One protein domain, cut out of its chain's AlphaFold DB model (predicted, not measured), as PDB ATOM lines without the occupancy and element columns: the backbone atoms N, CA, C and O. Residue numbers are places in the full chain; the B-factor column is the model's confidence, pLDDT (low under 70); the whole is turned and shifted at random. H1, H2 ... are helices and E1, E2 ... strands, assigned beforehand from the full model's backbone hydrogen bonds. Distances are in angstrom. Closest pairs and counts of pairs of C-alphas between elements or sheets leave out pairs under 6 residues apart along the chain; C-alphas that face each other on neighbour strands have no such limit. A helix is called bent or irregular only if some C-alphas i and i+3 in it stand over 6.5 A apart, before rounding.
ATOM      1  N   ASP A  46     -30.600 -33.200 -10.226       77.19
ATOM      2  CA  ASP A  46     -30.949 -32.064 -11.101       77.19
ATOM      3  C   ASP A  46     -29.773 -31.114 -11.340       77.19
ATOM      4  O   ASP A  46     -29.543 -30.629 -12.455       77.19
ATOM      5  N   SER A  47     -28.987 -30.874 -10.289       77.56
ATOM      6  CA  SER A  47     -27.770 -30.064 -10.387       77.56
ATOM      7  C   SER A  47     -26.711 -30.783 -11.211       77.56
ATOM      8  O   SER A  47     -25.956 -30.145 -11.940       77.56
ATOM      9  N   TRP A  48     -26.680 -32.114 -11.131       81.94
ATOM     10  CA  TRP A  48     -25.782 -32.938 -11.922       81.94
ATOM     11  C   TRP A  48     -26.111 -32.901 -13.419       81.94
ATOM     12  O   TRP A  48     -25.216 -32.608 -14.210       81.94
ATOM     13  N   LEU A  49     -27.380 -33.094 -13.803       81.06
ATOM     14  CA  LEU A  49     -27.831 -33.009 -15.204       81.06
ATOM     15  C   LEU A  49     -27.546 -31.647 -15.847       81.06
ATOM     16  O   LEU A  49     -27.386 -31.556 -17.063       81.06
ATOM     17  N   SER A  50     -27.477 -30.597 -15.031       82.44
ATOM     18  CA  SER A  50     -27.256 -29.220 -15.476       82.44
ATOM     19  C   SER A  50     -25.775 -28.832 -15.574       82.44
ATOM     20  O   SER A  50     -25.464 -27.682 -15.890       82.44
ATOM     21  N   ARG A  51     -24.836 -29.750 -15.290       78.88
ATOM     22  CA  ARG A  51     -23.405 -29.427 -15.289       78.88
ATOM     23  C   ARG A  51     -22.885 -29.128 -16.699       78.88
ATOM     24  O   ARG A  51     -23.086 -29.932 -17.616       78.88
ATOM     25  N   PRO A  52     -22.131 -28.028 -16.880       72.00
ATOM     26  CA  PRO A  52     -21.407 -27.813 -18.122       72.00
ATOM     27  C   PRO A  52     -20.354 -28.920 -18.273       72.00
ATOM     28  O   PRO A  52     -19.613 -29.196 -17.334       72.00
ATOM     29  N   ASN A  53     -20.286 -29.539 -19.455       81.19
ATOM     30  CA  ASN A  53     -19.374 -30.643 -19.813       81.19
ATOM     31  C   ASN A  53     -19.721 -32.039 -19.269       81.19
ATOM     32  O   ASN A  53     -18.899 -32.952 -19.363       81.19
ATOM     33  N   LEU A  54     -20.953 -32.252 -18.796       81.31
ATOM     34  CA  LEU A  54     -21.389 -33.548 -18.269       81.31
ATOM     35  C   LEU A  54     -21.104 -34.738 -19.208       81.31
ATOM     36  O   LEU A  54     -20.685 -35.796 -18.750       81.31
ATOM     37  N   GLY A  55     -21.294 -34.574 -20.521       80.50
ATOM     38  CA  GLY A  55     -21.057 -35.652 -21.490       80.50
ATOM     39  C   GLY A  55     -19.594 -36.105 -21.577       80.50
ATOM     40  O   GLY A  55     -19.326 -37.294 -21.733       80.50
ATOM     41  N   GLU A  56     -18.638 -35.184 -21.440       80.62
ATOM     42  CA  GLU A  56     -17.208 -35.512 -21.491       80.62
ATOM     43  C   GLU A  56     -16.741 -36.163 -20.186       80.62
ATOM     44  O   GLU A  56     -16.006 -37.152 -20.213       80.62
ATOM     45  N   GLU A  57     -17.253 -35.680 -19.049       79.12
ATOM     46  CA  GLU A  57     -17.061 -36.325 -17.750       79.12
ATOM     47  C   GLU A  57     -17.601 -37.765 -17.784       79.12
ATOM     48  O   GLU A  57     -16.864 -38.712 -17.505       79.12
ATOM     49  N   LEU A  58     -18.850 -37.954 -18.224       78.88
ATOM     50  CA  LEU A  58     -19.479 -39.270 -18.365       78.88
ATOM     51  C   LEU A  58     -18.670 -40.216 -19.251       78.88
ATOM     52  O   LEU A  58     -18.503 -41.380 -18.897       78.88
ATOM     53  N   ARG A  59     -18.110 -39.729 -20.365       78.25
ATOM     54  CA  ARG A  59     -17.261 -40.543 -21.245       78.25
ATOM     55  C   ARG A  59     -16.047 -41.103 -20.510       78.25
ATOM     56  O   ARG A  59     -15.736 -42.277 -20.682       78.25
ATOM     57  N   GLN A  60     -15.402 -40.308 -19.658       77.81
ATOM     58  CA  GLN A  60     -14.262 -40.759 -18.855       77.81
ATOM     59  C   GLN A  60     -14.661 -41.801 -17.799       77.81
ATOM     60  O   GLN A  60     -13.900 -42.736 -17.549       77.81
ATOM     61  N   TYR A  61     -15.836 -41.661 -17.180       74.12
ATOM     62  CA  TYR A  61     -16.308 -42.602 -16.157       74.12
ATOM     63  C   TYR A  61     -16.837 -43.906 -16.750       74.12
ATOM     64  O   TYR A  61     -16.476 -44.975 -16.259       74.12
ATOM     65  N   ILE A  62     -17.636 -43.840 -17.816       75.19
ATOM     66  CA  ILE A  62     -18.172 -45.019 -18.503       75.19
ATOM     67  C   ILE A  62     -17.023 -45.822 -19.125       75.19
ATOM     68  O   ILE A  62     -16.976 -47.026 -18.919       75.19
ATOM     69  N   TYR A  63     -16.043 -45.171 -19.771       74.62
ATOM     70  CA  TYR A  63     -14.847 -45.852 -20.301       74.62
ATOM     71  C   TYR A  63     -14.061 -46.614 -19.232       74.62
ATOM     72  O   TYR A  63     -13.486 -47.666 -19.495       74.62
ATOM     73  N   LYS A  64     -14.006 -46.062 -18.019       73.06
ATOM     74  CA  LYS A  64     -13.361 -46.717 -16.888       73.06
ATOM     75  C   LYS A  64     -14.197 -47.913 -16.440       73.06
ATOM     76  O   LYS A  64     -13.699 -49.025 -16.430       73.06
ATOM     77  N   THR A  65     -15.457 -47.674 -16.094       72.38
ATOM     78  CA  THR A  65     -16.313 -48.607 -15.341       72.38
ATOM     79  C   THR A  65     -16.972 -49.700 -16.168       72.38
ATOM     80  O   THR A  65     -17.225 -50.781 -15.644       72.38
ATOM     81  N   ASN A  66     -17.249 -49.429 -17.442       72.62
ATOM     82  CA  ASN A  66     -18.030 -50.272 -18.343       72.62
ATOM     83  C   ASN A  66     -19.403 -50.715 -17.803       72.62
ATOM     84  O   ASN A  66     -19.954 -51.706 -18.265       72.62
ATOM     85  N   GLN A  67     -19.968 -50.007 -16.825       72.38
ATOM     86  CA  GLN A  67     -21.215 -50.414 -16.185       72.38
ATOM     87  C   GLN A  67     -22.025 -49.209 -15.690       72.38
ATOM     88  O   GLN A  67     -21.481 -48.257 -15.124       72.38
ATOM     89  N   LEU A  68     -23.343 -49.291 -15.901       76.00
ATOM     90  CA  LEU A  68     -24.354 -48.304 -15.518       76.00
ATOM     91  C   LEU A  68     -25.541 -49.021 -14.867       76.00
ATOM     92  O   LEU A  68     -26.386 -49.566 -15.568       76.00
ATOM     93  N   SER A  69     -25.657 -48.972 -13.547       76.06
ATOM     94  CA  SER A  69     -26.823 -49.531 -12.853       76.06
ATOM     95  C   SER A  69     -27.824 -48.428 -12.512       76.06
ATOM     96  O   SER A  69     -27.426 -47.310 -12.190       76.06
ATOM     97  N   ILE A  70     -29.121 -48.723 -12.600       77.25
ATOM     98  CA  ILE A  70     -30.194 -47.784 -12.259       77.25
ATOM     99  C   ILE A  70     -31.009 -48.405 -11.130       77.25
ATOM    100  O   ILE A  70     -31.758 -49.360 -11.321       77.25
ATOM    101  N   VAL A  71     -30.878 -47.852  -9.934       76.88
ATOM    102  CA  VAL A  71     -31.566 -48.349  -8.746       76.88
ATOM    103  C   VAL A  71     -32.710 -47.404  -8.410       76.88
ATOM    104  O   VAL A  71     -32.529 -46.194  -8.329       76.88
ATOM    105  N   LEU A  72     -33.900 -47.966  -8.227       75.50
ATOM    106  CA  LEU A  72     -35.097 -47.250  -7.811       75.50
ATOM    107  C   LEU A  72     -35.523 -47.790  -6.442       75.50
ATOM    108  O   LEU A  72     -36.034 -48.902  -6.330       75.50
ATOM    109  N   SER A  73     -35.297 -47.020  -5.388       75.31
ATOM    110  CA  SER A  73     -35.595 -47.429  -4.015       75.31
ATOM    111  C   SER A  73     -36.610 -46.482  -3.408       75.31
ATOM    112  O   SER A  73     -36.315 -45.300  -3.290       75.31
ATOM    113  N   ASP A  74     -37.778 -46.984  -3.003       75.62
ATOM    114  CA  ASP A  74     -38.866 -46.156  -2.467       75.62
ATOM    115  C   ASP A  74     -39.221 -44.996  -3.423       75.62
ATOM    116  O   ASP A  74     -39.729 -45.227  -4.521       75.62
ATOM    117  N   ASP A  75     -38.882 -43.771  -3.023       81.12
ATOM    118  CA  ASP A  75     -39.052 -42.525  -3.767       81.12
ATOM    119  C   ASP A  75     -37.692 -41.935  -4.180       81.12
ATOM    120  O   ASP A  75     -37.535 -40.725  -4.309       81.12
ATOM    121  N   GLN A  76     -36.663 -42.769  -4.332       82.12
ATOM    122  CA  GLN A  76     -35.310 -42.359  -4.679       82.12
ATOM    123  C   GLN A  76     -34.818 -43.093  -5.925       82.12
ATOM    124  O   GLN A  76     -34.860 -44.318  -6.016       82.12
ATOM    125  N   LEU A  77     -34.333 -42.326  -6.893       83.50
ATOM    126  CA  LEU A  77     -33.637 -42.834  -8.067       83.50
ATOM    127  C   LEU A  77     -32.146 -42.600  -7.885       83.50
ATOM    128  O   LEU A  77     -31.731 -41.453  -7.768       83.50
ATOM    129  N   ASP A  78     -31.357 -43.664  -7.941       81.88
ATOM    130  CA  ASP A  78     -29.901 -43.625  -7.923       81.88
ATOM    131  C   ASP A  78     -29.374 -44.189  -9.244       81.88
ATOM    132  O   ASP A  78     -29.776 -45.265  -9.690       81.88
ATOM    133  N   ILE A  79     -28.449 -43.479  -9.884       80.12
ATOM    134  CA  ILE A  79     -27.791 -43.973 -11.098       80.12
ATOM    135  C   ILE A  79     -26.332 -44.223 -10.768       80.12
ATOM    136  O   ILE A  79     -25.595 -43.295 -10.476       80.12
ATOM    137  N   LEU A  80     -25.898 -45.474 -10.805       78.94
ATOM    138  CA  LEU A  80     -24.573 -45.878 -10.369       78.94
ATOM    139  C   LEU A  80     -23.659 -46.075 -11.573       78.94
ATOM    140  O   LEU A  80     -23.902 -46.932 -12.423       78.94
ATOM    141  N   PHE A  81     -22.553 -45.337 -11.588       77.19
ATOM    142  CA  PHE A  81     -21.443 -45.548 -12.514       77.19
ATOM    143  C   PHE A  81     -20.289 -46.192 -11.741       77.19
ATOM    144  O   PHE A  81     -19.667 -45.548 -10.893       77.19
ATOM    145  N   GLY A  82     -20.002 -47.475 -11.969       68.31
ATOM    146  CA  GLY A  82     -19.078 -48.226 -11.113       68.31
ATOM    147  C   GLY A  82     -18.697 -49.598 -11.648       68.31
ATOM    148  O   GLY A  82     -19.180 -50.006 -12.691       68.31
ATOM    149  N   TYR A  83     -17.823 -50.299 -10.926       60.59
ATOM    150  CA  TYR A  83     -17.412 -51.664 -11.270       60.59
ATOM    151  C   TYR A  83     -18.045 -52.680 -10.316       60.59
ATOM    152  O   TYR A  83     -18.105 -52.443  -9.101       60.59
ATOM    153  N   TYR A  84     -18.377 -53.864 -10.833       50.81
ATOM    154  CA  TYR A  84     -18.514 -55.059 -10.009       50.81
ATOM    155  C   TYR A  84     -17.148 -55.438  -9.430       50.81
ATOM    156  O   TYR A  84     -16.199 -55.745 -10.156       50.81
ATOM    157  N   SER A  85     -17.048 -55.477  -8.102       47.44
ATOM    158  CA  SER A  85     -15.981 -56.244  -7.464       47.44
ATOM    159  C   SER A  85     -16.113 -57.710  -7.897       47.44
ATOM    160  O   SER A  85     -17.210 -58.263  -7.820       47.44
ATOM    161  N   GLN A  86     -15.011 -58.361  -8.299       41.47
ATOM    162  CA  GLN A  86     -14.957 -59.781  -8.717       41.47
ATOM    163  C   GLN A  86     -15.587 -60.765  -7.707       41.47
ATOM    164  O   GLN A  86     -15.840 -61.918  -8.034       41.47
ATOM    165  N   SER A  87     -15.855 -60.316  -6.480       50.44
ATOM    166  CA  SER A  87     -16.533 -61.062  -5.416       50.44
ATOM    167  C   SER A  87     -18.069 -61.085  -5.524       50.44
ATOM    168  O   SER A  87     -18.709 -61.696  -4.672       50.44
ATOM    169  N   GLY A  88     -18.677 -60.424  -6.518       48.75
ATOM    170  CA  GLY A  88     -20.122 -60.488  -6.798       48.75
ATOM    171  C   GLY A  88     -21.038 -59.833  -5.752       48.75
ATOM    172  O   GLY A  88     -22.255 -59.910  -5.873       48.75
ATOM    173  N   SER A  89     -20.477 -59.192  -4.725       49.94
ATOM    174  CA  SER A  89     -21.219 -58.763  -3.530       49.94
ATOM    175  C   SER A  89     -21.230 -57.255  -3.273       49.94
ATOM    176  O   SER A  89     -21.941 -56.810  -2.377       49.94
ATOM    177  N   SER A  90     -20.498 -56.448  -4.048       54.31
ATOM    178  CA  SER A  90     -20.541 -54.988  -3.904       54.31
ATOM    179  C   SER A  90     -20.279 -54.293  -5.233       54.31
ATOM    180  O   SER A  90     -19.214 -54.453  -5.835       54.31
ATOM    181  N   LEU A  91     -21.247 -53.482  -5.650       60.31
ATOM    182  CA  LEU A  91     -21.068 -52.467  -6.680       60.31
ATOM    183  C   LEU A  91     -20.369 -51.291  -5.994       60.31
ATOM    184  O   LEU A  91     -20.910 -50.716  -5.049       60.31
ATOM    185  N   ARG A  92     -19.129 -50.981  -6.383       61.69
ATOM    186  CA  ARG A  92     -18.466 -49.764  -5.902       61.69
ATOM    187  C   ARG A  92     -18.714 -48.685  -6.943       61.69
ATOM    188  O   ARG A  92     -18.012 -48.632  -7.953       61.69
ATOM    189  N   ALA A  93     -19.735 -47.868  -6.705       64.38
ATOM    190  CA  ALA A  93     -19.969 -46.691  -7.521       64.38
ATOM    191  C   ALA A  93     -18.784 -45.734  -7.365       64.38
ATOM    192  O   ALA A  93     -18.360 -45.420  -6.251       64.38
ATOM    193  N   LEU A  94     -18.217 -45.305  -8.489       67.94
ATOM    194  CA  LEU A  94     -17.329 -44.146  -8.509       67.94
ATOM    195  C   LEU A  94     -18.134 -42.866  -8.303       67.94
ATOM    196  O   LEU A  94     -17.583 -41.857  -7.870       67.94
ATOM    197  N   PHE A  95     -19.412 -42.913  -8.677       72.12
ATOM    198  CA  PHE A  95     -20.259 -41.752  -8.787       72.12
ATOM    199  C   PHE A  95     -21.748 -42.148  -8.818       72.12
ATOM    200  O   PHE A  95     -22.114 -43.019  -9.616       72.12
ATOM    201  N   THR A  96     -22.579 -41.503  -7.981       78.50
ATOM    202  CA  THR A  96     -24.004 -41.849  -7.803       78.50
ATOM    203  C   THR A  96     -24.914 -40.614  -7.692       78.50
ATOM    204  O   THR A  96     -25.218 -40.153  -6.592       78.50
ATOM    205  N   PRO A  97     -25.372 -40.013  -8.801       82.75
ATOM    206  CA  PRO A  97     -26.387 -38.975  -8.755       82.75
ATOM    207  C   PRO A  97     -27.698 -39.576  -8.266       82.75
ATOM    208  O   PRO A  97     -28.104 -40.650  -8.722       82.75
ATOM    209  N   ASN A  98     -28.343 -38.856  -7.351       85.56
ATOM    210  CA  ASN A  98     -29.601 -39.272  -6.753       85.56
ATOM    211  C   ASN A  98     -30.703 -38.225  -6.931       85.56
ATOM    212  O   ASN A  98     -30.447 -37.019  -6.950       85.56
ATOM    213  N   TRP A  99     -31.940 -38.692  -7.067       86.19
ATOM    214  CA  TRP A  99     -33.136 -37.858  -7.125       86.19
ATOM    215  C   TRP A  99     -34.161 -38.373  -6.134       86.19
ATOM    216  O   TRP A  99     -34.471 -39.558  -6.143       86.19
ATOM    217  N   SER A 100     -34.740 -37.470  -5.347       85.56
ATOM    218  CA  SER A 100     -36.005 -37.744  -4.669       85.56
ATOM    219  C   SER A 100     -37.138 -37.538  -5.667       85.56
ATOM    220  O   SER A 100     -37.358 -36.426  -6.144       85.56
ATOM    221  N   LEU A 101     -37.822 -38.620  -6.001       83.50
ATOM    222  CA  LEU A 101     -38.942 -38.654  -6.919       83.50
ATOM    223  C   LEU A 101     -40.241 -38.314  -6.196       83.50
ATOM    224  O   LEU A 101     -40.453 -38.673  -5.041       83.50
ATOM    225  N   ARG A 102     -41.147 -37.646  -6.901       83.12
ATOM    226  CA  ARG A 102     -42.530 -37.428  -6.458       83.12
ATOM    227  C   ARG A 102     -43.461 -38.523  -6.958       83.12
ATOM    228  O   ARG A 102     -44.476 -38.802  -6.326       83.12
ATOM    229  N   ASP A 103     -43.130 -39.099  -8.111       81.44
ATOM    230  CA  ASP A 103     -43.876 -40.166  -8.756       81.44
ATOM    231  C   ASP A 103     -43.005 -40.938  -9.764       81.44
ATOM    232  O   ASP A 103     -41.899 -40.533 -10.136       81.44
ATOM    233  N   ALA A 104     -43.522 -42.074 -10.234       78.00
ATOM    234  CA  ALA A 104     -42.815 -42.934 -11.177       78.00
ATOM    235  C   ALA A 104     -42.603 -42.289 -12.564       78.00
ATOM    236  O   ALA A 104     -41.637 -42.630 -13.247       78.00
ATOM    237  N   ALA A 105     -43.471 -41.369 -13.001       83.50
ATOM    238  CA  ALA A 105     -43.329 -40.707 -14.299       83.50
ATOM    239  C   ALA A 105     -42.159 -39.710 -14.297       83.50
ATOM    240  O   ALA A 105     -41.448 -39.585 -15.301       83.50
ATOM    241  N   GLU A 106     -41.907 -39.054 -13.163       83.94
ATOM    242  CA  GLU A 106     -40.699 -38.256 -12.948       83.94
ATOM    243  C   GLU A 106     -39.436 -39.122 -13.068       83.94
ATOM    244  O   GLU A 106     -38.533 -38.788 -13.840       83.94
ATOM    245  N   GLY A 107     -39.415 -40.284 -12.405       82.00
ATOM    246  CA  GLY A 107     -38.309 -41.244 -12.496       82.00
ATOM    247  C   GLY A 107     -38.029 -41.690 -13.933       82.00
ATOM    248  O   GLY A 107     -36.891 -41.617 -14.396       82.00
ATOM    249  N   ILE A 108     -39.073 -42.065 -14.682       83.31
ATOM    250  CA  ILE A 108     -38.960 -42.432 -16.105       83.31
ATOM    251  C   ILE A 108     -38.368 -41.277 -16.920       83.31
ATOM    252  O   ILE A 108     -37.445 -41.481 -17.709       83.31
ATOM    253  N   THR A 109     -38.845 -40.051 -16.699       88.25
ATOM    254  CA  THR A 109     -38.364 -38.863 -17.419       88.25
ATOM    255  C   THR A 109     -36.879 -38.600 -17.157       88.25
ATOM    256  O   THR A 109     -36.138 -38.225 -18.071       88.25
ATOM    257  N   ILE A 110     -36.421 -38.790 -15.918       85.75
ATOM    258  CA  ILE A 110     -35.010 -38.636 -15.548       85.75
ATOM    259  C   ILE A 110     -34.167 -39.729 -16.210       85.75
ATOM    260  O   ILE A 110     -33.164 -39.412 -16.855       85.75
ATOM    261  N   ILE A 111     -34.599 -40.992 -16.128       83.75
ATOM    262  CA  ILE A 111     -33.919 -42.125 -16.769       83.75
ATOM    263  C   ILE A 111     -33.777 -41.879 -18.274       83.75
ATOM    264  O   ILE A 111     -32.680 -42.004 -18.817       83.75
ATOM    265  N   GLU A 112     -34.839 -41.443 -18.956       86.44
ATOM    266  CA  GLU A 112     -34.780 -41.121 -20.384       86.44
ATOM    267  C   GLU A 112     -33.752 -40.031 -20.708       86.44
ATOM    268  O   GLU A 112     -33.030 -40.135 -21.703       86.44
ATOM    269  N   LYS A 113     -33.677 -38.969 -19.894       87.81
ATOM    270  CA  LYS A 113     -32.687 -37.898 -20.083       87.81
ATOM    271  C   LYS A 113     -31.267 -38.439 -19.947       87.81
ATOM    272  O   LYS A 113     -30.421 -38.138 -20.789       87.81
ATOM    273  N   VAL A 114     -31.017 -39.262 -18.932       85.31
ATOM    274  CA  VAL A 114     -29.694 -39.849 -18.695       85.31
ATOM    275  C   VAL A 114     -29.316 -40.813 -19.810       85.31
ATOM    276  O   VAL A 114     -28.208 -40.724 -20.340       85.31
ATOM    277  N   MET A 115     -30.246 -41.654 -20.256       84.00
ATOM    278  CA  MET A 115     -30.010 -42.558 -21.379       84.00
ATOM    279  C   MET A 115     -29.756 -41.803 -22.685       84.00
ATOM    280  O   MET A 115     -28.880 -42.206 -23.444       84.00
ATOM    281  N   LYS A 116     -30.429 -40.674 -22.942       87.31
ATOM    282  CA  LYS A 116     -30.141 -39.818 -24.112       87.31
ATOM    283  C   LYS A 116     -28.733 -39.223 -24.072       87.31
ATOM    284  O   LYS A 116     -28.097 -39.119 -25.118       87.31
ATOM    285  N   LEU A 117     -28.241 -38.858 -22.887       84.62
ATOM    286  CA  LEU A 117     -26.870 -38.370 -22.699       84.62
ATOM    287  C   LEU A 117     -25.835 -39.492 -22.858       84.62
ATOM    288  O   LEU A 117     -24.791 -39.284 -23.473       84.62
ATOM    289  N   CYS A 118     -26.133 -40.685 -22.341       80.94
ATOM    290  CA  CYS A 118     -25.215 -41.820 -22.368       80.94
ATOM    291  C   CYS A 118     -25.200 -42.544 -23.722       80.94
ATOM    292  O   CYS A 118     -24.154 -43.027 -24.130       80.94
ATOM    293  N   ALA A 119     -26.312 -42.591 -24.460       83.75
ATOM    294  CA  ALA A 119     -26.434 -43.313 -25.732       83.75
ATOM    295  C   ALA A 119     -25.292 -43.060 -26.742       83.75
ATOM    296  O   ALA A 119     -24.729 -44.040 -27.238       83.75
ATOM    297  N   PRO A 120     -24.898 -41.807 -27.059       84.88
ATOM    298  CA  PRO A 120     -23.775 -41.572 -27.968       84.88
ATOM    299  C   PRO A 120     -22.442 -42.064 -27.393       84.88
ATOM    300  O   PRO A 120     -21.606 -42.541 -28.150       84.88
ATOM    301  N   ILE A 121     -22.261 -41.995 -26.072       82.06
ATOM    302  CA  ILE A 121     -21.048 -42.431 -25.370       82.06
ATOM    303  C   ILE A 121     -20.937 -43.958 -25.397       82.06
ATOM    304  O   ILE A 121     -19.898 -44.494 -25.756       82.06
ATOM    305  N   ILE A 122     -22.024 -44.656 -25.073       78.50
ATOM    306  CA  ILE A 122     -22.097 -46.123 -25.081       78.50
ATOM    307  C   ILE A 122     -21.804 -46.656 -26.485       78.50
ATOM    308  O   ILE A 122     -21.000 -47.572 -26.655       78.50
ATOM    309  N   LYS A 123     -22.409 -46.030 -27.504       82.06
ATOM    310  CA  LYS A 123     -22.191 -46.386 -28.908       82.06
ATOM    311  C   LYS A 123     -20.751 -46.133 -29.358       82.06
ATOM    312  O   LYS A 123     -20.190 -46.964 -30.064       82.06
ATOM    313  N   ASP A 124     -20.179 -44.991 -28.986       79.69
ATOM    314  CA  ASP A 124     -18.807 -44.607 -29.335       79.69
ATOM    315  C   ASP A 124     -17.770 -45.534 -28.690       79.69
ATOM    316  O   ASP A 124     -16.834 -45.978 -29.353       79.69
ATOM    317  N   LEU A 125     -17.975 -45.882 -27.421       72.88
ATOM    318  CA  LEU A 125     -17.041 -46.704 -26.666       72.88
ATOM    319  C   LEU A 125     -17.218 -48.217 -26.906       72.88
ATOM    320  O   LEU A 125     -16.362 -48.987 -26.478       72.88
ATOM    321  N   GLN A 126     -18.285 -48.645 -27.598       69.44
ATOM    322  CA  GLN A 126     -18.633 -50.061 -27.836       69.44
ATOM    323  C   GLN A 126     -18.683 -50.889 -26.542       69.44
ATOM    324  O   GLN A 126     -18.220 -52.028 -26.488       69.44
ATOM    325  N   ILE A 127     -19.219 -50.289 -25.483       65.81
ATOM    326  CA  ILE A 127     -19.273 -50.898 -24.156       65.81
ATOM    327  C   ILE A 127     -20.601 -51.628 -24.001       65.81
ATOM    328  O   ILE A 127     -21.657 -51.066 -24.295       65.81
ATOM    329  N   ASP A 128     -20.539 -52.860 -23.498       61.22
ATOM    330  CA  ASP A 128     -21.718 -53.583 -23.038       61.22
ATOM    331  C   ASP A 128     -22.143 -52.991 -21.692       61.22
ATOM    332  O   ASP A 128     -21.444 -53.121 -20.688       61.22
ATOM    333  N   VAL A 129     -23.228 -52.222 -21.704       61.38
ATOM    334  CA  VAL A 129     -23.725 -51.549 -20.510       61.38
ATOM    335  C   VAL A 129     -24.791 -52.415 -19.866       61.38
ATOM    336  O   VAL A 129     -25.909 -52.516 -20.368       61.38
ATOM    337  N   ASP A 130     -24.431 -53.013 -18.735       61.75
ATOM    338  CA  ASP A 130     -25.341 -53.781 -17.891       61.75
ATOM    339  C   ASP A 130     -26.280 -52.835 -17.137       61.75
ATOM    340  O   ASP A 130     -25.846 -52.162 -16.200       61.75
ATOM    341  N   ILE A 131     -27.545 -52.765 -17.570       62.72
ATOM    342  CA  ILE A 131     -28.595 -51.956 -16.938       62.72
ATOM    343  C   ILE A 131     -29.433 -52.860 -16.034       62.72
ATOM    344  O   ILE A 131     -30.380 -53.509 -16.480       62.72
ATOM    345  N   ASP A 132     -29.092 -52.879 -14.750       62.19
ATOM    346  CA  ASP A 132     -29.882 -53.548 -13.715       62.19
ATOM    347  C   ASP A 132     -30.913 -52.572 -13.138       62.19
ATOM    348  O   ASP A 132     -30.528 -51.494 -12.681       62.19
ATOM    349  N   PHE A 133     -32.194 -52.955 -13.157       62.47
ATOM    350  CA  PHE A 133     -33.290 -52.215 -12.527       62.47
ATOM    351  C   PHE A 133     -33.699 -52.915 -11.235       62.47
ATOM    352  O   PHE A 133     -34.338 -53.969 -11.262       62.47
ATOM    353  N   ARG A 134     -33.377 -52.309 -10.089       62.53
ATOM    354  CA  ARG A 134     -33.839 -52.801  -8.783       62.53
ATOM    355  C   ARG A 134     -34.914 -51.891  -8.240       62.53
ATOM    356  O   ARG A 134     -34.647 -50.716  -8.042       62.53
ATOM    357  N   ILE A 135     -36.086 -52.465  -7.980       60.84
ATOM    358  CA  ILE A 135     -37.154 -51.825  -7.215       60.84
ATOM    359  C   ILE A 135     -37.113 -52.417  -5.811       60.84
ATOM    360  O   ILE A 135     -37.559 -53.549  -5.608       60.84
ATOM    361  N   THR A 136     -36.559 -51.694  -4.838       57.12
ATOM    362  CA  THR A 136     -36.731 -52.079  -3.432       57.12
ATOM    363  C   THR A 136     -38.022 -51.455  -2.938       57.12
ATOM    364  O   THR A 136     -38.111 -50.246  -2.755       57.12
ATOM    365  N   THR A 137     -39.043 -52.293  -2.764       49.06
ATOM    366  CA  THR A 137     -40.245 -51.922  -2.018       49.06
ATOM    367  C   THR A 137     -39.810 -51.546  -0.603       49.06
ATOM    368  O   THR A 137     -38.934 -52.245  -0.065       49.06
TER     369      THR A 137
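Overview. This is residues 46 to 137 of the 157 residues of an uncharacterized protein of Tulasnella calospora MUT 4182 (UniProt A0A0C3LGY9). A strongly twisted sheet of five strands has the long helix H3 packed along it over E2, while H2 packs where E2 bends and meets the last part of H3 nearly at a right angle. Beyond the bend of E2 at residue 81, the end of E2 and its hairpin partner E3 turn away from E1, E4, E5 and the first part of E2, and short H1 lies near E4 and H3. The 92 printed residues hold H1, H2, E1, E2, E3, E4, H3 and E5 in that order, a mixed class; the sheet is branched and mixed. The whole is compact, with a radius of gyration of the C-alphas of 13.0 A, and spans 35 by 33 by 18 A.

Along the chain. The strands are E1, residues 68 to 73, 16.1 A; E2, 76 to 84, 21.7 A; E3, 91 to 95; E4, 98 to 100; and E5, 133 to 136, ending at C-alpha 136 (-36.731, -52.079, -3.432). H3, 104 to 125, is 30.3 A long; H2, 54 to 65, 16.2 A; H1, 46 to 49, begins at C-alpha 46 (-30.949, -32.064, -11.101).

Arrangement. E1, E2 and E3 form a meander, each the antiparallel neighbour of the one before; N 71 and O 78 are 2.8 A apart, N 94 and O 81 2.8 A. E2 bends by 67 degrees at residue 81. E4 is antiparallel to E2, with N 77 and O 99 at 2.9 A; E5 is parallel to E1, with N 72 and O 134 at 2.9 A. H3 is on the sheet at a height of 9.3 A; H2 is on it at 7.9 A. H2 and H3 touch through residues 117 to 125 of H3 alone, closest at the C-alphas of Arg 59 and Ile 121, 5.9 A, about perpendicular at 72 degrees, only just. H3 is only just irregular: C-alphas 117 and 120 are 6.9 A apart. Every O i to N i+4 pair is within hydrogen-bond range in H2, 16 of 18 in H3; H1 is too short for one.

Size, cuts and confidence. The C-alphas of Pro 52 and Ser 87, the two farthest apart, are 35.9 A apart. The printed part has no cut and no long link. pLDDT is under 70 at residues 82 to 94 and 126 to 137.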